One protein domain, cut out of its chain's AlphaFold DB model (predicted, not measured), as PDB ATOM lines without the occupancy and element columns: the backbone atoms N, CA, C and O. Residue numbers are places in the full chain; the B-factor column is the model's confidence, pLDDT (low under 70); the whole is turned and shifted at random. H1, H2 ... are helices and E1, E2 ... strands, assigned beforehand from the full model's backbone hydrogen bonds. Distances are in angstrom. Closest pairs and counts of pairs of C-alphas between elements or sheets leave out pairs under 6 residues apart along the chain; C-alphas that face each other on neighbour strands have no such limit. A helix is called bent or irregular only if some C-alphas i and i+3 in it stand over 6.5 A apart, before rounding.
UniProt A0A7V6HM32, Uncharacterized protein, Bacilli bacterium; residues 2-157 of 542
ATOM      1  N   ARG A   2     149.890 142.100 156.019       68.88
ATOM      2  CA  ARG A   2     150.264 142.383 154.610       68.88
ATOM      3  C   ARG A   2     150.634 143.852 154.317       68.88
ATOM      4  O   ARG A   2     151.667 144.099 153.716       68.88
ATOM      5  N   GLN A   3     149.881 144.827 154.838       72.19
ATOM      6  CA  GLN A   3     150.187 146.264 154.668       72.19
ATOM      7  C   GLN A   3     151.520 146.709 155.294       72.19
ATOM      8  O   GLN A   3     152.233 147.527 154.723       72.19
ATOM      9  N   ILE A   4     151.881 146.158 156.460       73.75
ATOM     10  CA  ILE A   4     153.157 146.469 157.124       73.75
ATOM     11  C   ILE A   4     154.315 145.904 156.295       73.75
ATOM     12  O   ILE A   4     155.334 146.563 156.133       73.75
ATOM     13  N   ILE A   5     154.135 144.707 155.733       76.62
ATOM     14  CA  ILE A   5     155.134 144.044 154.887       76.62
ATOM     15  C   ILE A   5     155.306 144.792 153.564       76.62
ATOM     16  O   ILE A   5     156.438 145.045 153.176       76.62
ATOM     17  N   ALA A   6     154.215 145.239 152.935       74.75
ATOM     18  CA  ALA A   6     154.272 146.102 151.752       74.75
ATOM     19  C   ALA A   6     155.087 147.376 152.010       74.75
ATOM     20  O   ALA A   6     155.933 147.746 151.202       74.75
ATOM     21  N   TYR A   7     154.895 148.009 153.171       77.06
ATOM     22  CA  TYR A   7     155.662 149.193 153.550       77.06
ATOM     23  C   TYR A   7     157.148 148.888 153.796       77.06
ATOM     24  O   TYR A   7     158.006 149.688 153.436       77.06
ATOM     25  N   ILE A   8     157.466 147.727 154.378       76.69
ATOM     26  CA  ILE A   8     158.852 147.267 154.553       76.69
ATOM     27  C   ILE A   8     159.511 147.024 153.189       76.69
ATOM     28  O   ILE A   8     160.605 147.531 152.968       76.69
ATOM     29  N   VAL A   9     158.847 146.310 152.275       78.19
ATOM     30  CA  VAL A   9     159.347 146.054 150.910       78.19
ATOM     31  C   VAL A   9     159.592 147.373 150.176       78.19
ATOM     32  O   VAL A   9     160.696 147.602 149.694       78.19
ATOM     33  N   PHE A  10     158.619 148.289 150.203       81.00
ATOM     34  CA  PHE A  10     158.753 149.618 149.603       81.00
ATOM     35  C   PHE A  10     159.936 150.412 150.180       81.00
ATOM     36  O   PHE A  10     160.701 151.022 149.437       81.00
ATOM     37  N   LEU A  11     160.113 150.416 151.506       74.69
ATOM     38  CA  LEU A  11     161.237 151.113 152.135       74.69
ATOM     39  C   LEU A  11     162.585 150.518 151.714       74.69
ATOM     40  O   LEU A  11     163.515 151.280 151.449       74.69
ATOM     41  N   LEU A  12     162.690 149.188 151.651       76.19
ATOM     42  CA  LEU A  12     163.921 148.484 151.279       76.19
ATOM     43  C   LEU A  12     164.293 148.707 149.805       76.19
ATOM     44  O   LEU A  12     165.473 148.893 149.517       76.19
ATOM     45  N   ASN A  13     163.303 148.769 148.910       76.12
ATOM     46  CA  ASN A  13     163.501 149.012 147.478       76.12
ATOM     47  C   ASN A  13     163.634 150.509 147.123       76.12
ATOM     48  O   ASN A  13     163.988 150.845 145.996       76.12
ATOM     49  N   ASN A  14     163.421 151.429 148.078       79.12
ATOM     50  CA  ASN A  14     163.517 152.876 147.859       79.12
ATOM     51  C   ASN A  14     164.668 153.529 148.666       79.12
ATOM     52  O   ASN A  14     164.491 153.896 149.838       79.12
ATOM     53  N   PRO A  15     165.841 153.766 148.040       74.94
ATOM     54  CA  PRO A  15     167.024 154.329 148.698       74.94
ATOM     55  C   PRO A  15     166.780 155.678 149.379       74.94
ATOM     56  O   PRO A  15     167.301 155.935 150.465       74.94
ATOM     57  N   LEU A  16     165.977 156.547 148.757       76.00
ATOM     58  CA  LEU A  16     165.686 157.886 149.271       76.00
ATOM     59  C   LEU A  16     164.777 157.826 150.501       76.00
ATOM     60  O   LEU A  16     165.025 158.531 151.485       76.00
ATOM     61  N   ALA A  17     163.754 156.971 150.472       75.94
ATOM     62  CA  ALA A  17     162.872 156.760 151.615       75.94
ATOM     63  C   ALA A  17     163.652 156.172 152.802       75.94
ATOM     64  O   ALA A  17     163.566 156.693 153.919       75.94
ATOM     65  N   SER A  18     164.498 155.169 152.542       70.75
ATOM     66  CA  SER A  18     165.409 154.589 153.532       70.75
ATOM     67  C   SER A  18     166.374 155.625 154.125       70.75
ATOM     68  O   SER A  18     166.475 155.754 155.348       70.75
ATOM     69  N   ALA A  19     167.033 156.433 153.288       74.75
ATOM     70  CA  ALA A  19     167.936 157.492 153.743       74.75
ATOM     71  C   ALA A  19     167.214 158.537 154.609       74.75
ATOM     72  O   ALA A  19     167.723 158.953 155.653       74.75
ATOM     73  N   THR A  20     165.997 158.926 154.224       79.50
ATOM     74  CA  THR A  20     165.176 159.877 154.984       79.50
ATOM     75  C   THR A  20     164.834 159.331 156.370       79.50
ATOM     76  O   THR A  20     164.968 160.038 157.372       79.50
ATOM     77  N   LEU A  21     164.460 158.052 156.452       75.69
ATOM     78  CA  LEU A  21     164.119 157.390 157.711       75.69
ATOM     79  C   LEU A  21     165.334 157.290 158.647       75.69
ATOM     80  O   LEU A  21     165.202 157.516 159.854       75.69
ATOM     81  N   VAL A  22     166.529 157.052 158.099       74.38
ATOM     82  CA  VAL A  22     167.798 157.090 158.846       74.38
ATOM     83  C   VAL A  22     168.068 158.479 159.416       74.38
ATOM     84  O   VAL A  22     168.359 158.605 160.607       74.38
ATOM     85  N   VAL A  23     167.937 159.529 158.599       81.19
ATOM     86  CA  VAL A  23     168.172 160.915 159.031       81.19
ATOM     87  C   VAL A  23     167.193 161.314 160.137       81.19
ATOM     88  O   VAL A  23     167.612 161.862 161.158       81.19
ATOM     89  N   ILE A  24     165.906 160.986 159.985       81.06
ATOM     90  CA  ILE A  24     164.882 161.246 161.006       81.06
ATOM     91  C   ILE A  24     165.197 160.475 162.294       81.06
ATOM     92  O   ILE A  24     165.174 161.057 163.380       81.06
ATOM     93  N   SER A  25     165.553 159.194 162.192       73.75
ATOM     94  CA  SER A  25     165.896 158.357 163.350       73.75
ATOM     95  C   SER A  25     167.118 158.893 164.097       73.75
ATOM     96  O   SER A  25     167.104 158.997 165.327       73.75
ATOM     97  N   ALA A  26     168.156 159.313 163.367       75.38
ATOM     98  CA  ALA A  26     169.342 159.946 163.932       75.38
ATOM     99  C   ALA A  26     169.009 161.288 164.607       75.38
ATOM    100  O   ALA A  26     169.515 161.568 165.697       75.38
ATOM    101  N   ALA A  27     168.121 162.097 164.017       81.31
ATOM    102  CA  ALA A  27     167.669 163.359 164.598       81.31
ATOM    103  C   ALA A  27     166.867 163.147 165.895       81.31
ATOM    104  O   ALA A  27     167.152 163.796 166.903       81.31
ATOM    105  N   ILE A  28     165.919 162.201 165.909       80.12
ATOM    106  CA  ILE A  28     165.138 161.830 167.102       80.12
ATOM    107  C   ILE A  28     166.067 161.332 168.211       80.12
ATOM    108  O   ILE A  28     165.940 161.753 169.361       80.12
ATOM    109  N   LEU A  29     167.049 160.491 167.877       73.38
ATOM    110  CA  LEU A  29     168.042 160.007 168.835       73.38
ATOM    111  C   LEU A  29     168.946 161.132 169.348       73.38
ATOM    112  O   LEU A  29     169.222 161.188 170.545       73.38
ATOM    113  N   GLY A  30     169.359 162.067 168.489       74.50
ATOM    114  CA  GLY A  30     170.103 163.260 168.893       74.50
ATOM    115  C   GLY A  30     169.309 164.136 169.868       74.50
ATOM    116  O   GLY A  30     169.847 164.596 170.880       74.50
ATOM    117  N   LEU A  31     168.009 164.309 169.622       81.62
ATOM    118  CA  LEU A  31     167.093 165.007 170.527       81.62
ATOM    119  C   LEU A  31     166.904 164.245 171.845       81.62
ATOM    120  O   LEU A  31     166.988 164.857 172.911       81.62
ATOM    121  N   TYR A  32     166.737 162.922 171.794       75.69
ATOM    122  CA  TYR A  32     166.624 162.053 172.966       75.69
ATOM    123  C   TYR A  32     167.883 162.113 173.841       75.69
ATOM    124  O   TYR A  32     167.800 162.334 175.051       75.69
ATOM    125  N   GLN A  33     169.068 162.010 173.233       73.38
ATOM    126  CA  GLN A  33     170.344 162.161 173.931       73.38
ATOM    127  C   GLN A  33     170.489 163.561 174.529       73.38
ATOM    128  O   GLN A  33     170.886 163.686 175.684       73.38
ATOM    129  N   LYS A  34     170.136 164.625 173.795       76.19
ATOM    130  CA  LYS A  34     170.176 166.006 174.304       76.19
ATOM    131  C   LYS A  34     169.228 166.211 175.492       76.19
ATOM    132  O   LYS A  34     169.604 166.892 176.447       76.19
ATOM    133  N   TYR A  35     168.040 165.609 175.452       74.06
ATOM    134  CA  TYR A  35     167.045 165.650 176.525       74.06
ATOM    135  C   TYR A  35     167.540 164.913 177.782       74.06
ATOM    136  O   TYR A  35     167.568 165.488 178.869       74.06
ATOM    137  N   PHE A  36     168.049 163.685 177.633       65.50
ATOM    138  CA  PHE A  36     168.528 162.873 178.759       65.50
ATOM    139  C   PHE A  36     169.928 163.237 179.266       65.50
ATOM    140  O   PHE A  36     170.253 162.938 180.412       65.50
ATOM    141  N   ARG A  37     170.748 163.954 178.490       62.59
ATOM    142  CA  ARG A  37     172.042 164.492 178.949       62.59
ATOM    143  C   ARG A  37     171.883 165.551 180.052       62.59
ATOM    144  O   ARG A  37     172.842 165.812 180.773       62.59
ATOM    145  N   ARG A  38     170.683 166.127 180.208       61.31
ATOM    146  CA  ARG A  38     170.302 167.021 181.320       61.31
ATOM    147  C   ARG A  38     169.724 166.284 182.538       61.31
ATOM    148  O   ARG A  38     169.587 166.896 183.593       61.31
ATOM    149  N   SER A  39     169.406 164.995 182.420       60.09
ATOM    150  CA  SER A  39     168.896 164.171 183.520       60.09
ATOM    151  C   SER A  39     170.044 163.560 184.335       60.09
ATOM    152  O   SER A  39     171.054 163.130 183.778       60.09
ATOM    153  N   LYS A  40     169.895 163.471 185.667       57.34
ATOM    154  CA  LYS A  40     170.859 162.780 186.550       57.34
ATOM    155  C   LYS A  40     170.860 161.255 186.358       57.34
ATOM    156  O   LYS A  40     171.811 160.592 186.765       57.34
ATOM    157  N   THR A  41     169.832 160.700 185.719       58.09
ATOM    158  CA  THR A  41     169.750 159.290 185.327       58.09
ATOM    159  C   THR A  41     170.173 159.150 183.866       58.09
ATOM    160  O   THR A  41     169.416 159.467 182.954       58.09
ATOM    161  N   LYS A  42     171.412 158.705 183.623       56.56
ATOM    162  CA  LYS A  42     171.895 158.431 182.262       56.56
ATOM    163  C   LYS A  42     171.310 157.095 181.781       56.56
ATOM    164  O   LYS A  42     171.693 156.064 182.340       56.56
ATOM    165  N   PRO A  43     170.430 157.055 180.765       55.59
ATOM    166  CA  PRO A  43     170.063 155.786 180.152       55.59
ATOM    167  C   PRO A  43     171.307 155.187 179.483       55.59
ATOM    168  O   PRO A  43     172.004 155.859 178.725       55.59
ATOM    169  N   LYS A  44     171.601 153.911 179.761       59.06
ATOM    170  CA  LYS A  44     172.729 153.155 179.182       59.06
ATOM    171  C   LYS A  44     172.515 152.790 177.700       59.06
ATOM    172  O   LYS A  44     173.050 151.793 177.233       59.06
ATOM    173  N   PHE A  45     171.727 153.560 176.951       57.12
ATOM    174  CA  PHE A  45     171.541 153.337 175.518       57.12
ATOM    175  C   PHE A  45     172.772 153.883 174.786       57.12
ATOM    176  O   PHE A  45     172.877 155.067 174.472       57.12
ATOM    177  N   HIS A  46     173.783 153.025 174.669       61.41
ATOM    178  CA  HIS A  46     175.070 153.323 174.053       61.41
ATOM    179  C   HIS A  46     174.925 153.436 172.531       61.41
ATOM    180  O   HIS A  46     174.006 152.872 171.947       61.41
ATOM    181  N   ALA A  47     175.851 154.143 171.880       58.09
ATOM    182  CA  ALA A  47     175.936 154.265 170.419       58.09
ATOM    183  C   ALA A  47     175.916 152.907 169.677       58.09
ATOM    184  O   ALA A  47     175.577 152.852 168.500       58.09
ATOM    185  N   SER A  48     176.190 151.804 170.379       58.28
ATOM    186  CA  SER A  48     175.980 150.436 169.903       58.28
ATOM    187  C   SER A  48     174.526 150.129 169.519       58.28
ATOM    188  O   SER A  48     174.313 149.403 168.560       58.28
ATOM    189  N   ALA A  49     173.523 150.710 170.181       65.50
ATOM    190  CA  ALA A  49     172.119 150.554 169.789       65.50
ATOM    191  C   ALA A  49     171.800 151.251 168.455       65.50
ATOM    192  O   ALA A  49     170.954 150.782 167.701       65.50
ATOM    193  N   LEU A  50     172.507 152.343 168.143       63.66
ATOM    194  CA  LEU A  50     172.409 153.038 166.858       63.66
ATOM    195  C   LEU A  50     173.105 152.235 165.753       63.66
ATOM    196  O   LEU A  50     172.560 152.122 164.667       63.66
ATOM    197  N   LEU A  51     174.238 151.589 166.047       60.66
ATOM    198  CA  LEU A  51     174.850 150.619 165.132       60.66
ATOM    199  C   LEU A  51     173.940 149.411 164.881       60.66
ATOM    200  O   LEU A  51     173.796 149.013 163.737       60.66
ATOM    201  N   ILE A  52     173.269 148.876 165.905       65.56
ATOM    202  CA  ILE A  52     172.309 147.768 165.749       65.56
ATOM    203  C   ILE A  52     171.078 148.194 164.932       65.56
ATOM    204  O   ILE A  52     170.549 147.382 164.187       65.56
ATOM    205  N   LEU A  53     170.632 149.451 165.035       65.00
ATOM    206  CA  LEU A  53     169.508 149.966 164.243       65.00
ATOM    207  C   LEU A  53     169.909 150.295 162.794       65.00
ATOM    208  O   LEU A  53     169.120 150.091 161.878       65.00
ATOM    209  N   LEU A  54     171.127 150.801 162.583       66.62
ATOM    210  CA  LEU A  54     171.641 151.162 161.259       66.62
ATOM    211  C   LEU A  54     172.206 149.967 160.493       66.62
ATOM    212  O   LEU A  54     172.237 150.010 159.271       66.62
ATOM    213  N   PHE A  55     172.634 148.904 161.174       65.19
ATOM    214  CA  PHE A  55     173.214 147.724 160.537       65.19
ATOM    215  C   PHE A  55     172.238 147.004 159.587       65.19
ATOM    216  O   PHE A  55     172.643 146.752 158.459       65.19
ATOM    217  N   PRO A  56     170.957 146.756 159.933       59.38
ATOM    218  CA  PRO A  56     169.968 146.213 158.997       59.38
ATOM    219  C   PRO A  56     169.726 147.120 157.787       59.38
ATOM    220  O   PRO A  56     169.487 146.620 156.697       59.38
ATOM    221  N   ILE A  57     169.824 148.442 157.969       64.81
ATOM    222  CA  ILE A  57     169.619 149.435 156.906       64.81
ATOM    223  C   ILE A  57     170.862 149.553 156.008       64.81
ATOM    224  O   ILE A  57     170.761 149.776 154.811       64.81
ATOM    225  N   ALA A  58     172.064 149.383 156.557       62.22
ATOM    226  CA  ALA A  58     173.285 149.272 155.762       62.22
ATOM    227  C   ALA A  58     173.328 147.937 155.000       62.22
ATOM    228  O   ALA A  58     173.739 147.896 153.845       62.22
ATOM    229  N   MET A  59     172.860 146.861 155.638       55.84
ATOM    230  CA  MET A  59     172.749 145.530 155.042       55.84
ATOM    231  C   MET A  59     171.656 145.442 153.984       55.84
ATOM    232  O   MET A  59     171.817 144.671 153.039       55.84
ATOM    233  N   SER A  60     170.586 146.240 154.094       59.97
ATOM    234  CA  SER A  60     169.552 146.266 153.067       59.97
ATOM    235  C   SER A  60     170.150 146.649 151.725       59.97
ATOM    236  O   SER A  60     169.904 145.922 150.789       59.97
ATOM    237  N   PHE A  61     171.058 147.628 151.628       61.69
ATOM    238  CA  PHE A  61     171.688 148.006 150.348       61.69
ATOM    239  C   PHE A  61     172.477 146.893 149.638       61.69
ATOM    240  O   PHE A  61     172.697 146.998 148.437       61.69
ATOM    241  N   VAL A  62     172.922 145.854 150.352       59.84
ATOM    242  CA  VAL A  62     173.725 144.758 149.776       59.84
ATOM    243  C   VAL A  62     172.884 143.499 149.543       59.84
ATOM    244  O   VAL A  62     173.186 142.717 148.648       59.84
ATOM    245  N   PHE A  63     171.815 143.305 150.319       65.44
ATOM    246  CA  PHE A  63     171.004 142.084 150.307       65.44
ATOM    247  C   PHE A  63     169.508 142.359 150.106       65.44
ATOM    248  O   PHE A  63     168.691 141.557 150.558       65.44
ATOM    249  N   VAL A  64     169.142 143.476 149.456       76.69
ATOM    250  CA  VAL A  64     167.739 143.885 149.246       76.69
ATOM    251  C   VAL A  64     166.913 142.700 148.740       76.69
ATOM    252  O   VAL A  64     166.006 142.255 149.442       76.69
ATOM    253  N   SER A  65     167.296 142.125 147.595       76.06
ATOM    254  CA  SER A  65     166.557 141.054 146.912       76.06
ATOM    255  C   SER A  65     166.454 139.769 147.747       76.06
ATOM    256  O   SER A  65     165.445 139.073 147.695       76.06
ATOM    257  N   TYR A  66     167.436 139.483 148.614       79.25
ATOM    258  CA  TYR A  66     167.395 138.331 149.531       79.25
ATOM    259  C   TYR A  66     166.339 138.459 150.631       79.25
ATOM    260  O   TYR A  66     165.952 137.457 151.231       79.25
ATOM    261  N   ILE A  67     165.882 139.680 150.916       79.94
ATOM    262  CA  ILE A  67     164.845 139.957 151.911       79.94
ATOM    263  C   ILE A  67     163.513 140.243 151.220       79.94
ATOM    264  O   ILE A  67     162.481 139.734 151.654       79.94
ATOM    265  N   THR A  68     163.511 141.049 150.159       84.94
ATOM    266  CA  THR A  68     162.280 141.485 149.496       84.94
ATOM    267  C   THR A  68     161.651 140.375 148.665       84.94
ATOM    268  O   THR A  68     160.450 140.166 148.812       84.94
ATOM    269  N   ASN A  69     162.415 139.581 147.906       88.38
ATOM    270  CA  ASN A  69     161.844 138.520 147.067       88.38
ATOM    271  C   ASN A  69     161.060 137.468 147.870       88.38
ATOM    272  O   ASN A  69     159.911 137.210 147.511       88.38
ATOM    273  N   PRO A  70     161.582 136.896 148.982       85.19
ATOM    274  CA  PRO A  70     160.789 135.976 149.796       85.19
ATOM    275  C   PRO A  70     159.540 136.645 150.383       85.19
ATOM    276  O   PRO A  70     158.481 136.028 150.457       85.19
ATOM    277  N   LEU A  71     159.632 137.913 150.807       84.56
ATOM    278  CA  LEU A  71     158.481 138.632 151.356       84.56
ATOM    279  C   LEU A  71     157.389 138.847 150.302       84.56
ATOM    280  O   LEU A  71     156.217 138.621 150.598       84.56
ATOM    281  N   ILE A  72     157.761 139.244 149.085       90.31
ATOM    282  CA  ILE A  72     156.818 139.388 147.973       90.31
ATOM    283  C   ILE A  72     156.237 138.016 147.606       90.31
ATOM    284  O   ILE A  72     155.029 137.896 147.450       90.31
ATOM    285  N   TYR A  73     157.048 136.959 147.573       90.88
ATOM    286  CA  TYR A  73     156.573 135.607 147.281       90.88
ATOM    287  C   TYR A  73     155.514 135.118 148.287       90.88
ATOM    288  O   TYR A  73     154.450 134.643 147.897       90.88
ATOM    289  N   TYR A  74     155.749 135.263 149.595       87.62
ATOM    290  CA  TYR A  74     154.810 134.760 150.611       87.62
ATOM    291  C   TYR A  74     153.583 135.655 150.844       87.62
ATOM    292  O   TYR A  74     152.554 135.159 151.309       87.62
ATOM    293  N   PHE A  75     153.677 136.964 150.583       87.12
ATOM    294  CA  PHE A  75     152.620 137.928 150.929       87.12
ATOM    295  C   PHE A  75     152.007 138.671 149.739       87.12
ATOM    296  O   PHE A  75     151.026 139.394 149.946       87.12
ATOM    297  N   GLY A  76     152.570 138.508 148.545       88.94
ATOM    298  CA  GLY A  76     152.072 139.067 147.298       88.94
ATOM    299  C   GLY A  76     150.885 138.296 146.733       88.94
ATOM    300  O   GLY A  76     150.538 137.206 147.194       88.94
ATOM    301  N   VAL A  77     150.253 138.912 145.744       92.25
ATOM    302  CA  VAL A  77     149.162 138.343 144.957       92.25
ATOM    303  C   VAL A  77     149.757 137.752 143.691       92.25
ATOM    304  O   VAL A  77     150.583 138.395 143.048       92.25
ATOM    305  N   GLU A  78     149.362 136.527 143.371       93.94
ATOM    306  CA  GLU A  78     149.809 135.819 142.175       93.94
ATOM    307  C   GLU A  78     149.027 136.255 140.942       93.94
ATOM    308  O   GLU A  78     147.825 136.499 141.020       93.94
ATOM    309  N   THR A  79     149.728 136.388 139.821       92.62
ATOM    310  CA  THR A  79     149.159 136.689 138.507       92.62
ATOM    311  C   THR A  79     150.133 136.255 137.414       92.62
ATOM    312  O   THR A  79     151.312 136.007 137.678       92.62
ATOM    313  N   ASN A  80     149.651 136.233 136.177       92.31
ATOM    314  CA  ASN A  80     150.483 136.096 134.991       92.31
ATOM    315  C   ASN A  80     150.817 137.476 134.418       92.31
ATOM    316  O   ASN A  80     149.997 138.401 134.464       92.31
ATOM    317  N   GLY A  81     152.037 137.613 133.915       90.69
ATOM    318  CA  GLY A  81     152.513 138.789 133.201       90.69
ATOM    319  C   GLY A  81     153.191 138.409 131.894       90.69
ATOM    320  O   GLY A  81     153.453 137.237 131.643       90.69
ATOM    321  N   GLN A  82     153.479 139.412 131.074       87.94
ATOM    322  CA  GLN A  82     154.149 139.258 129.788       87.94
ATOM    323  C   GLN A  82     155.268 140.287 129.656       87.94
ATOM    324  O   GLN A  82     155.114 141.440 130.074       87.94
ATOM    325  N   VAL A  83     156.396 139.894 129.066       79.06
ATOM    326  CA  VAL A  83     157.445 140.844 128.674       79.06
ATOM    327  C   VAL A  83     157.069 141.485 127.343       79.06
ATOM    328  O   VAL A  83     156.943 140.812 126.330       79.06
ATOM    329  N   VAL A  84     156.927 142.806 127.320       77.19
ATOM    330  CA  VAL A  84     156.569 143.566 126.113       77.19
ATOM    331  C   VAL A  84     157.802 143.928 125.292       77.19
ATOM    332  O   VAL A  84     157.748 143.955 124.065       77.19
ATOM    333  N   SER A  85     158.913 144.249 125.954       71.19
ATOM    334  CA  SER A  85     160.162 144.599 125.279       71.19
ATOM    335  C   SER A  85     161.368 144.491 126.206       71.19
ATOM    336  O   SER A  85     161.243 144.535 127.434       71.19
ATOM    337  N   ILE A  86     162.553 144.372 125.608       76.38
ATOM    338  CA  ILE A  86     163.834 144.319 126.315       76.38
ATOM    339  C   ILE A  86     164.748 145.415 125.761       76.38
ATOM    340  O   ILE A  86     164.997 145.491 124.559       76.38
ATOM    341  N   GLU A  87     165.264 146.264 126.644       79.50
ATOM    342  CA  GLU A  87     166.177 147.361 126.323       79.50
ATOM    343  C   GLU A  87     167.541 147.110 126.979       79.50
ATOM    344  O   GLU A  87     167.640 146.892 128.186       79.50
ATOM    345  N   SER A  88     168.621 147.189 126.205       72.44
ATOM    346  CA  SER A  88     169.972 147.233 126.772       72.44
ATOM    347  C   SER A  88     170.239 148.615 127.367       72.44
ATOM    348  O   SER A  88     170.133 149.624 126.670       72.44
ATOM    349  N   ILE A  89     170.614 148.677 128.644       77.69
ATOM    350  CA  ILE A  89     170.943 149.938 129.321       77.69
ATOM    351  C   ILE A  89     172.457 150.047 129.524       77.69
ATOM    352  O   ILE A  89     173.102 149.024 129.704       77.69
ATOM    353  N   PRO A  90     173.071 151.246 129.522       77.88
ATOM    354  CA  PRO A  90     174.526 151.419 129.634       77.88
ATOM    355  C   PRO A  90     175.036 151.168 131.070       77.88
ATOM    356  O   PRO A  90     175.623 152.040 131.708       77.88
ATOM    357  N   GLU A  91     174.781 149.973 131.590       75.44
ATOM    358  CA  GLU A  91     175.120 149.476 132.916       75.44
ATOM    359  C   GLU A  91     175.703 148.061 132.758       75.44
ATOM    360  O   GLU A  91     175.178 147.235 132.009       75.44
ATOM    361  N   ILE A  92     176.812 147.792 133.448       74.88
ATOM    362  CA  ILE A  92     177.480 146.486 133.465       74.88
ATOM    363  C   ILE A  92     177.500 146.001 134.910       74.88
ATOM    364  O   ILE A  92     177.955 146.720 135.801       74.88
ATOM    365  N   TYR A  93     177.045 144.772 135.132       72.44
ATOM    366  CA  TYR A  93     177.032 144.127 136.439       72.44
ATOM    367  C   TYR A  93     177.627 142.722 136.315       72.44
ATOM    368  O   TYR A  93     177.224 141.956 135.447       72.44
ATOM    369  N   ASN A  94     178.614 142.385 137.155       68.81
ATOM    370  CA  ASN A  94     179.361 141.117 137.086       68.81
ATOM    371  C   ASN A  94     179.870 140.774 135.671       68.81
ATOM    372  O   ASN A  94     179.670 139.662 135.190       68.81
ATOM    373  N   GLU A  95     180.491 141.750 134.996       72.56
ATOM    374  CA  GLU A  95     181.037 141.610 133.629       72.56
ATOM    375  C   GLU A  95     179.986 141.295 132.548       72.56
ATOM    376  O   GLU A  95     180.332 140.976 131.412       72.56
ATOM    377  N   ARG A  96     178.695 141.425 132.872       64.19
ATOM    378  CA  ARG A  96     177.582 141.218 131.944       64.19
ATOM    379  C   ARG A  96     176.812 142.510 131.718       64.19
ATOM    380  O   ARG A  96     176.661 143.332 132.623       64.19
ATOM    381  N   GLN A  97     176.316 142.663 130.496       76.12
ATOM    382  CA  GLN A  97     175.429 143.754 130.116       76.12
ATOM    383  C   GLN A  97     174.110 143.650 130.893       76.12
ATOM    384  O   GLN A  97     173.518 142.571 130.965       76.12
ATOM    385  N   VAL A  98     173.652 144.759 131.478       75.69
ATOM    386  CA  VAL A  98     172.350 144.818 132.151       75.69
ATOM    387  C   VAL A  98     171.263 145.164 131.135       75.69
ATOM    388  O   VAL A  98     171.416 146.081 130.325       75.69
ATOM    389  N   TYR A  99     170.146 144.445 131.216       77.06
ATOM    390  CA  TYR A  99     168.963 144.681 130.394       77.06
ATOM    391  C   TYR A  99     167.800 145.131 131.271       77.06
ATOM    392  O   TYR A  99     167.683 144.714 132.424       77.06
ATOM    393  N   ARG A 100     166.948 145.989 130.718       86.69
ATOM    394  CA  ARG A 100     165.656 146.371 131.276       86.69
ATOM    395  C   ARG A 100     164.567 145.620 130.520       86.69
ATOM    396  O   ARG A 100     164.466 145.754 129.308       86.69
ATOM    397  N   HIS A 101     163.746 144.880 131.245       89.44
ATOM    398  CA  HIS A 101     162.568 144.208 130.714       89.44
ATOM    399  C   HIS A 101     161.346 145.058 131.049       89.44
ATOM    400  O   HIS A 101     161.113 145.376 132.217       89.44
ATOM    401  N   HIS A 102     160.584 145.447 130.034       87.94
ATOM    402  CA  HIS A 102     159.283 146.083 130.188       87.94
ATOM    403  C   HIS A 102     158.223 144.998 130.259       87.94
ATOM    404  O   HIS A 102     158.190 144.124 129.397       87.94
ATOM    405  N   VAL A 103     157.375 145.042 131.280       92.31
ATOM    406  CA  VAL A 103     156.395 143.991 131.548       92.31
ATOM    407  C   VAL A 103     155.017 144.564 131.808       92.31
ATOM    408  O   VAL A 103     154.879 145.673 132.332       92.31
ATOM    409  N   ILE A 104     154.008 143.769 131.472       94.69
ATOM    410  CA  ILE A 104     152.605 144.060 131.743       94.69
ATOM    411  C   ILE A 104     151.957 142.899 132.483       94.69
ATOM    412  O   ILE A 104     152.292 141.744 132.239       94.69
ATOM    413  N   PHE A 105     151.041 143.198 133.398       94.94
ATOM    414  CA  PHE A 105     150.195 142.204 134.062       94.94
ATOM    415  C   PHE A 105     148.903 142.853 134.564       94.94
ATOM    416  O   PHE A 105     148.803 144.077 134.621       94.94
ATOM    417  N   ARG A 106     147.906 142.048 134.937       91.50
ATOM    418  CA  ARG A 106     146.624 142.532 135.475       91.50
ATOM    419  C   ARG A 106     146.602 142.444 136.998       91.50
ATOM    420  O   ARG A 106     147.109 141.487 137.577       91.50
ATOM    421  N   ASN A 107     146.050 143.459 137.661       90.44
ATOM    422  CA  ASN A 107     145.867 143.428 139.114       90.44
ATOM    423  C   ASN A 107     144.542 142.734 139.517       90.44
ATOM    424  O   ASN A 107     143.758 142.331 138.666       90.44
ATOM    425  N   GLU A 108     144.259 142.618 140.824       88.56
ATOM    426  CA  GLU A 108     143.006 142.014 141.334       88.56
ATOM    427  C   GLU A 108     141.727 142.751 140.880       88.56
ATOM    428  O   GLU A 108     140.635 142.197 140.984       88.56
ATOM    429  N   ALA A 109     141.845 143.997 140.413       87.62
ATOM    430  CA  ALA A 109     140.748 144.798 139.873       87.62
ATOM    431  C   ALA A 109     140.669 144.741 138.334       87.62
ATOM    432  O   ALA A 109     139.921 145.517 137.742       87.62
ATOM    433  N   ASP A 110     141.430 143.838 137.706       84.81
ATOM    434  CA  ASP A 110     141.561 143.668 136.255       84.81
ATOM    435  C   ASP A 110     142.131 144.898 135.514       84.81
ATOM    436  O   ASP A 110     141.974 145.079 134.305       84.81
ATOM    437  N   GLU A 111     142.840 145.771 136.235       91.62
ATOM    438  CA  GLU A 111     143.537 146.911 135.644       91.62
ATOM    439  C   GLU A 111     144.916 146.481 135.130       91.62
ATOM    440  O   GLU A 111     145.656 145.767 135.817       91.62
ATOM    441  N   ILE A 112     145.288 146.958 133.939       92.19
ATOM    442  CA  ILE A 112     146.608 146.710 133.350       92.19
ATOM    443  C   ILE A 112     147.659 147.539 134.097       92.19
ATOM    444  O   ILE A 112     147.585 148.767 134.160       92.19
ATOM    445  N   ILE A 113     148.660 146.852 134.635       95.81
ATOM    446  CA  ILE A 113     149.849 147.427 135.251       95.81
ATOM    447  C   ILE A 113     151.003 147.315 134.264       95.81
ATOM    448  O   ILE A 113     151.412 146.214 133.908       95.81
ATOM    449  N   GLU A 114     151.566 148.457 133.880       94.94
ATOM    450  CA  GLU A 114     152.800 148.533 133.097       94.94
ATOM    451  C   GLU A 114     153.972 148.883 134.020       94.94
ATOM    452  O   GLU A 114     153.940 149.884 134.743       94.94
ATOM    453  N   THR A 115     155.019 148.060 134.022       94.69
ATOM    454  CA  THR A 115     156.215 148.282 134.845       94.69
ATOM    455  C   THR A 115     157.469 147.753 134.147       94.69
ATOM    456  O   THR A 115     157.442 147.329 132.993       94.69
ATOM    457  N   SER A 116     158.617 147.826 134.815       93.19
ATOM    458  CA  SER A 116     159.868 147.274 134.306       93.19
ATOM    459  C   SER A 116     160.770 146.799 135.435       93.19
ATOM    460  O   SER A 116     160.681 147.317 136.548       93.19
ATOM    461  N   PHE A 117     161.665 145.870 135.126       91.56
ATOM    462  CA  PHE A 117     162.728 145.420 136.023       91.56
ATOM    463  C   PHE A 117     164.059 145.339 135.273       91.56
ATOM    464  O   PHE A 117     164.089 145.282 134.041       91.56
ATOM    465  N   LYS A 118     165.171 145.352 136.003       87.25
ATOM    466  CA  LYS A 118     166.511 145.139 135.453       87.25
ATOM    467  C   LYS A 118     167.013 143.741 135.769       87.25
ATOM    468  O   LYS A 118     166.753 143.207 136.842       87.25
ATOM    469  N   THR A 119     167.865 143.197 134.907       81.50
ATOM    470  CA  THR A 119     168.530 141.916 135.189       81.50
ATOM    471  C   THR A 119     169.381 141.951 136.467       81.50
ATOM    472  O   THR A 119     169.533 140.920 137.123       81.50
ATOM    473  N   SER A 120     169.877 143.133 136.860       79.88
ATOM    474  CA  SER A 120     170.613 143.376 138.107       79.88
ATOM    475  C   SER A 120     169.739 143.486 139.365       79.88
ATOM    476  O   SER A 120     170.295 143.531 140.462       79.88
ATOM    477  N   ASP A 121     168.406 143.482 139.247       82.12
ATOM    478  CA  ASP A 121     167.498 143.523 140.406       82.12
ATOM    479  C   ASP A 121     167.376 142.148 141.091       82.12
ATOM    480  O   ASP A 121     167.024 142.060 142.271       82.12
ATOM    481  N   PHE A 122     167.712 141.066 140.374       81.94
ATOM    482  CA  PHE A 122     167.605 139.680 140.846       81.94
ATOM    483  C   PHE A 122     166.211 139.350 141.393       81.94
ATOM    484  O   PHE A 122     166.107 138.634 142.382       81.94
ATOM    485  N   ASN A 123     165.138 139.869 140.787       88.38
ATOM    486  CA  ASN A 123     163.748 139.748 141.252       88.38
ATOM    487  C   ASN A 123     163.109 138.384 140.919       88.38
ATOM    488  O   ASN A 123     161.955 138.314 140.502       88.38
ATOM    489  N   VAL A 124     163.849 137.294 141.123       87.19
ATOM    490  CA  VAL A 124     163.394 135.913 140.908       87.19
ATOM    491  C   VAL A 124     163.389 135.156 142.233       87.19
ATOM    492  O   VAL A 124     164.244 135.381 143.099       87.19
ATOM    493  N   TYR A 125     162.410 134.271 142.414       85.62
ATOM    494  CA  TYR A 125     162.321 133.398 143.579       85.62
ATOM    495  C   TYR A 125     161.829 131.989 143.212       85.62
ATOM    496  O   TYR A 125     160.854 131.890 142.468       85.62
ATOM    497  N   PRO A 126     162.411 130.912 143.778       82.81
ATOM    498  CA  PRO A 126     163.572 130.876 144.678       82.81
ATOM    499  C   PRO A 126     164.851 131.486 144.082       82.81
ATOM    500  O   PRO A 126     165.082 131.440 142.877       82.81
ATOM    501  N   ILE A 127     165.669 132.113 144.935       74.88
ATOM    502  CA  ILE A 127     166.908 132.781 144.503       74.88
ATOM    503  C   ILE A 127     167.937 131.719 144.096       74.88
ATOM    504  O   ILE A 127     168.205 130.795 144.865       74.88
ATOM    505  N   SER A 128     168.551 131.888 142.923       67.62
ATOM    506  CA  SER A 128     169.601 131.016 142.381       67.62
ATOM    507  C   SER A 128     170.799 131.831 141.889       67.62
ATOM    508  O   SER A 128     170.678 133.013 141.569       67.62
ATOM    509  N   ASN A 129     171.967 131.185 141.807       61.72
ATOM    510  CA  ASN A 129     173.186 131.771 141.239       61.72
ATOM    511  C   ASN A 129     173.116 131.910 139.709       61.72
ATOM    512  O   ASN A 129     173.893 132.665 139.126       61.72
ATOM    513  N   SER A 130     172.202 131.178 139.068       58.94
ATOM    514  CA  SER A 130     171.896 131.282 137.645       58.94
ATOM    515  C   SER A 130     170.426 131.654 137.500       58.94
ATOM    516  O   SER A 130     169.548 130.920 137.950       58.94
ATOM    517  N   VAL A 131     170.163 132.821 136.914       65.00
ATOM    518  CA  VAL A 131     168.812 133.339 136.697       65.00
ATOM    519  C   VAL A 131     168.599 133.476 135.196       65.00
ATOM    520  O   VAL A 131     169.352 134.190 134.531       65.00
ATOM    521  N   ARG A 132     167.579 132.789 134.676       68.50
ATOM    522  CA  ARG A 132     167.047 133.000 133.326       68.50
ATOM    523  C   ARG A 132     165.802 133.867 133.475       68.50
ATOM    524  O   ARG A 132     164.896 133.498 134.216       68.50
ATOM    525  N   TYR A 133     165.813 135.038 132.847       78.81
ATOM    526  CA  TYR A 133     164.650 135.919 132.800       78.81
ATOM    527  C   TYR A 133     163.819 135.620 131.550       78.81
ATOM    528  O   TYR A 133     164.415 135.204 130.555       78.81
ATOM    529  N   PRO A 134     162.498 135.868 131.587       75.00
ATOM    530  CA  PRO A 134     161.642 135.683 130.423       75.00
ATOM    531  C   PRO A 134     162.059 136.590 129.254       75.00
ATOM    532  O   PRO A 134     162.455 137.751 129.451       75.00
ATOM    533  N   SER A 135     161.973 136.049 128.044       70.38
ATOM    534  CA  SER A 135     162.234 136.710 126.765       70.38
ATOM    535  C   SER A 135     161.090 137.642 126.358       70.38
ATOM    536  O   SER A 135     160.003 137.610 126.924       70.38
ATOM    537  N   SER A 136     161.323 138.507 125.368       66.44
ATOM    538  CA  SER A 136     160.272 139.381 124.832       66.44
ATOM    539  C   SER A 136     159.131 138.546 124.245       66.44
ATOM    540  O   SER A 136     159.390 137.652 123.452       66.44
ATOM    541  N   GLY A 137     157.887 138.851 124.610       60.62
ATOM    542  CA  GLY A 137     156.694 138.085 124.241       60.62
ATOM    543  C   GLY A 137     156.345 136.954 125.214       60.62
ATOM    544  O   GLY A 137     155.183 136.554 125.263       60.62
ATOM    545  N   GLU A 138     157.298 136.500 126.034       65.81
ATOM    546  CA  GLU A 138     157.120 135.366 126.944       65.81
ATOM    547  C   GLU A 138     156.202 135.728 128.123       65.81
ATOM    548  O   GLU A 138     156.339 136.789 128.752       65.81
ATOM    549  N   HIS A 139     155.273 134.818 128.427       82.88
ATOM    550  CA  HIS A 139     154.433 134.877 129.616       82.88
ATOM    551  C   HIS A 139     155.153 134.255 130.811       82.88
ATOM    552  O   HIS A 139     155.875 133.272 130.681       82.88
ATOM    553  N   PHE A 140     154.942 134.813 131.997       85.56
ATOM    554  CA  PHE A 140     155.551 134.307 133.219       85.56
ATOM    555  C   PHE A 140     154.652 134.529 134.427       85.56
ATOM    556  O   PHE A 140     153.919 135.520 134.521       85.56
ATOM    557  N   THR A 141     154.752 133.623 135.393       91.81
ATOM    558  CA  THR A 141     154.056 133.754 136.670       91.81
ATOM    559  C   THR A 141     154.842 134.669 137.598       91.81
ATOM    560  O   THR A 141     156.062 134.563 137.758       91.81
ATOM    561  N   LEU A 142     154.135 135.585 138.248       94.50
ATOM    562  CA  LEU A 142     154.718 136.518 139.200       94.50
ATOM    563  C   LEU A 142     153.829 136.670 140.425       94.50
ATOM    564  O   LEU A 142     152.619 136.450 140.384       94.50
ATOM    565  N   ARG A 143     154.432 137.113 141.527       94.50
ATOM    566  CA  ARG A 143     153.691 137.669 142.661       94.50
ATOM    567  C   ARG A 143     154.036 139.131 142.831       94.50
ATOM    568  O   ARG A 143     155.213 139.477 142.847       94.50
ATOM    569  N   TYR A 144     153.029 139.977 143.003       94.31
ATOM    570  CA  TYR A 144     153.203 141.415 143.201       94.31
ATOM    571  C   TYR A 144     152.579 141.887 144.512       94.31
ATOM    572  O   TYR A 144     151.683 141.256 145.081       94.31
ATOM    573  N   MET A 145     153.038 143.028 145.016       91.31
ATOM    574  CA  MET A 145     152.429 143.657 146.185       91.31
ATOM    575  C   MET A 145     151.248 144.529 145.752       91.31
ATOM    576  O   MET A 145     151.441 145.559 145.121       91.31
ATOM    577  N   ALA A 146     150.020 144.194 146.165       86.88
ATOM    578  CA  ALA A 146     148.806 144.917 145.751       86.88
ATOM    579  C   ALA A 146     148.847 146.447 145.978       86.88
ATOM    580  O   ALA A 146     148.272 147.216 145.218       86.88
ATOM    581  N   HIS A 147     149.549 146.911 147.017       83.62
ATOM    582  CA  HIS A 147     149.690 148.342 147.331       83.62
ATOM    583  C   HIS A 147     150.912 149.014 146.681       83.62
ATOM    584  O   HIS A 147     151.094 150.219 146.843       83.62
ATOM    585  N   ALA A 148     151.756 148.244 145.995       86.06
ATOM    586  CA  ALA A 148     152.904 148.716 145.229       86.06
ATOM    587  C   ALA A 148     153.161 147.751 144.052       86.06
ATOM    588  O   ALA A 148     154.092 146.953 144.128       86.06
ATOM    589  N   PRO A 149     152.337 147.776 142.985       87.31
ATOM    590  CA  PRO A 149     152.399 146.772 141.918       87.31
ATOM    591  C   PRO A 149     153.727 146.715 141.154       87.31
ATOM    592  O   PRO A 149     154.082 145.677 140.615       87.31
ATOM    593  N   SER A 150     154.511 147.796 141.160       87.75
ATOM    594  CA  SER A 150     155.875 147.782 140.621       87.75
ATOM    595  C   SER A 150     156.825 146.854 141.387       87.75
ATOM    596  O   SER A 150     157.866 146.489 140.856       87.75
ATOM    597  N   GLU A 151     156.480 146.488 142.625       89.69
ATOM    598  CA  GLU A 151     157.235 145.570 143.471       89.69
ATOM    599  C   GLU A 151     156.700 144.152 143.284       89.69
ATOM    600  O   GLU A 151     155.676 143.764 143.864       89.69
ATOM    601  N   PHE A 152     157.404 143.372 142.472       94.00
ATOM    602  CA  PHE A 152     157.033 142.001 142.164       94.00
ATOM    603  C   PHE A 152     158.245 141.076 142.122       94.00
ATOM    604  O   PHE A 152     159.394 141.507 142.015       94.00
ATOM    605  N   VAL A 153     157.961 139.782 142.211       94.25
ATOM    606  CA  VAL A 153     158.931 138.706 142.072       94.25
ATOM    607  C   VAL A 153     158.434 137.729 141.020       94.25
ATOM    608  O   VAL A 153     157.264 137.345 141.026       94.25
ATOM    609  N   ILE A 154     159.323 137.339 140.118       93.00
ATOM    610  CA  ILE A 154     159.072 136.298 139.127       93.00
ATOM    611  C   ILE A 154     159.186 134.957 139.844       93.00
ATOM    612  O   ILE A 154     160.183 134.693 140.529       93.00
ATOM    613  N   ILE A 155     158.154 134.130 139.712       89.94
ATOM    614  CA  ILE A 155     158.188 132.766 140.225       89.94
ATOM    615  C   ILE A 155     159.021 131.951 139.245       89.94
ATOM    616  O   ILE A 155     158.700 131.869 138.062       89.94
ATOM    617  N   ARG A 156     160.129 131.394 139.732       78.12
ATOM    618  CA  ARG A 156     160.985 130.537 138.920       78.12
ATOM    619  C   ARG A 156     160.238 129.255 138.590       78.12
ATOM    620  O   ARG A 156     159.801 128.549 139.496       78.12
ATOM    621  N   ASP A 157     160.195 128.936 137.306       74.19
ATOM    622  CA  ASP A 157     159.868 127.596 136.850       74.19
ATOM    623  C   ASP A 157     161.050 126.666 137.178       74.19
ATOM    624  O   ASP A 157     162.101 126.667 136.525       74.19
TER     625      ASP A 157
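This is residues 2 to 157 of the 542 residues of an uncharacterized protein of Bacilli bacterium (UniProt A0A7V6HM32). One antiparallel sheet is folded back on itself into a head, and a long two-helix arm of H2 and H3a sticks out from it. H1 and H3b lie side by side over the E4 and E5 end of the sheet, between head and arm; the free tip is residues 34 to 41. The printed part has 156 residues, with three named helices and then five named strands, in the order H1 H2 H3 E1 E2 E3 E4 E5; the sheet runs E3 E2 E1 E4 E5. The class is mixed, helices and strands; the whole is loose, with a radius of gyration of the C-alphas of 19.7 A, and elongated, spanning 68 by 41 by 24 A.

E1, residues 77 to 93, is 29.7 A long, begins at C-alpha 77 (149.162, 138.343, 144.957) and bends by 113 degrees at residue 90. E2, residues 96 to 106, is 31.2 A long; E3 is residues 112 to 118 and E4 residues 139 to 145. E5, residues 148 to 155, bends by 56 degrees at residue 151 and ends at C-alpha 155 (158.188, 132.766, 140.225). H1, residues 2 to 13, begins at C-alpha 2 (150.264, 142.383, 154.610). H2, residues 15 to 36, is 31.3 A long. H3, residues 47 to 75, was assigned as one helix by its hydrogen bonds but is bent, C-alphas 62 and 65 being 8.6 A apart; its arms are H3a, residues 47 to 62, 22.8 A long, and H3b, residues 65 to 75.

The sheet is strongly twisted and a folded sheet, bent into two leaves: E3 and E2 face E4 and E5, with E1 as the hinge. E1, E2 and E3 form a meander, each strand the antiparallel neighbour of the one before; with E4, the antiparallel neighbour of E1, they form a Greek key. Within hydrogen-bond range are N 103 and O 115 of E2 and E3, 2.9 A, N 84 and O 102 of E1 and E2, 2.8 A, N 79 and O 142 of E1 and E4, 2.9 A, and N 153 and O 143 of E4 and E5, 2.8 A. H3b is on the sheet at a height of 8.1 A, over E5 and only just over E4, where 3 of its C-alphas fall; its closest C-alphas to E5 are Asn 69 and Val 153, 5.8 A. H1 is on the sheet too, over E5. H1 and H3b touch, closest at the C-alphas of Val 9 and Thr 68, 5.6 A, at a shallow tilt of 20 degrees, opposite ways. H2 and H3a are close but not clearly touching, the closest C-alphas being Ser 18 and Ile 57, 7.5 A. Every O i to N i+4 pair is within hydrogen-bond range in H1 and H2, but 8 of 12 in H3a and 6 of 7 in H3b.

The C-alphas farthest apart are those of Lys 40 and Gly 137, 68.5 A. The printed part has no cut, and the link from E3 to E4, 20 residues, is long. Mean pLDDT of the printed part is 77.6; 39 residues are under 70, among them residues 36 to 63.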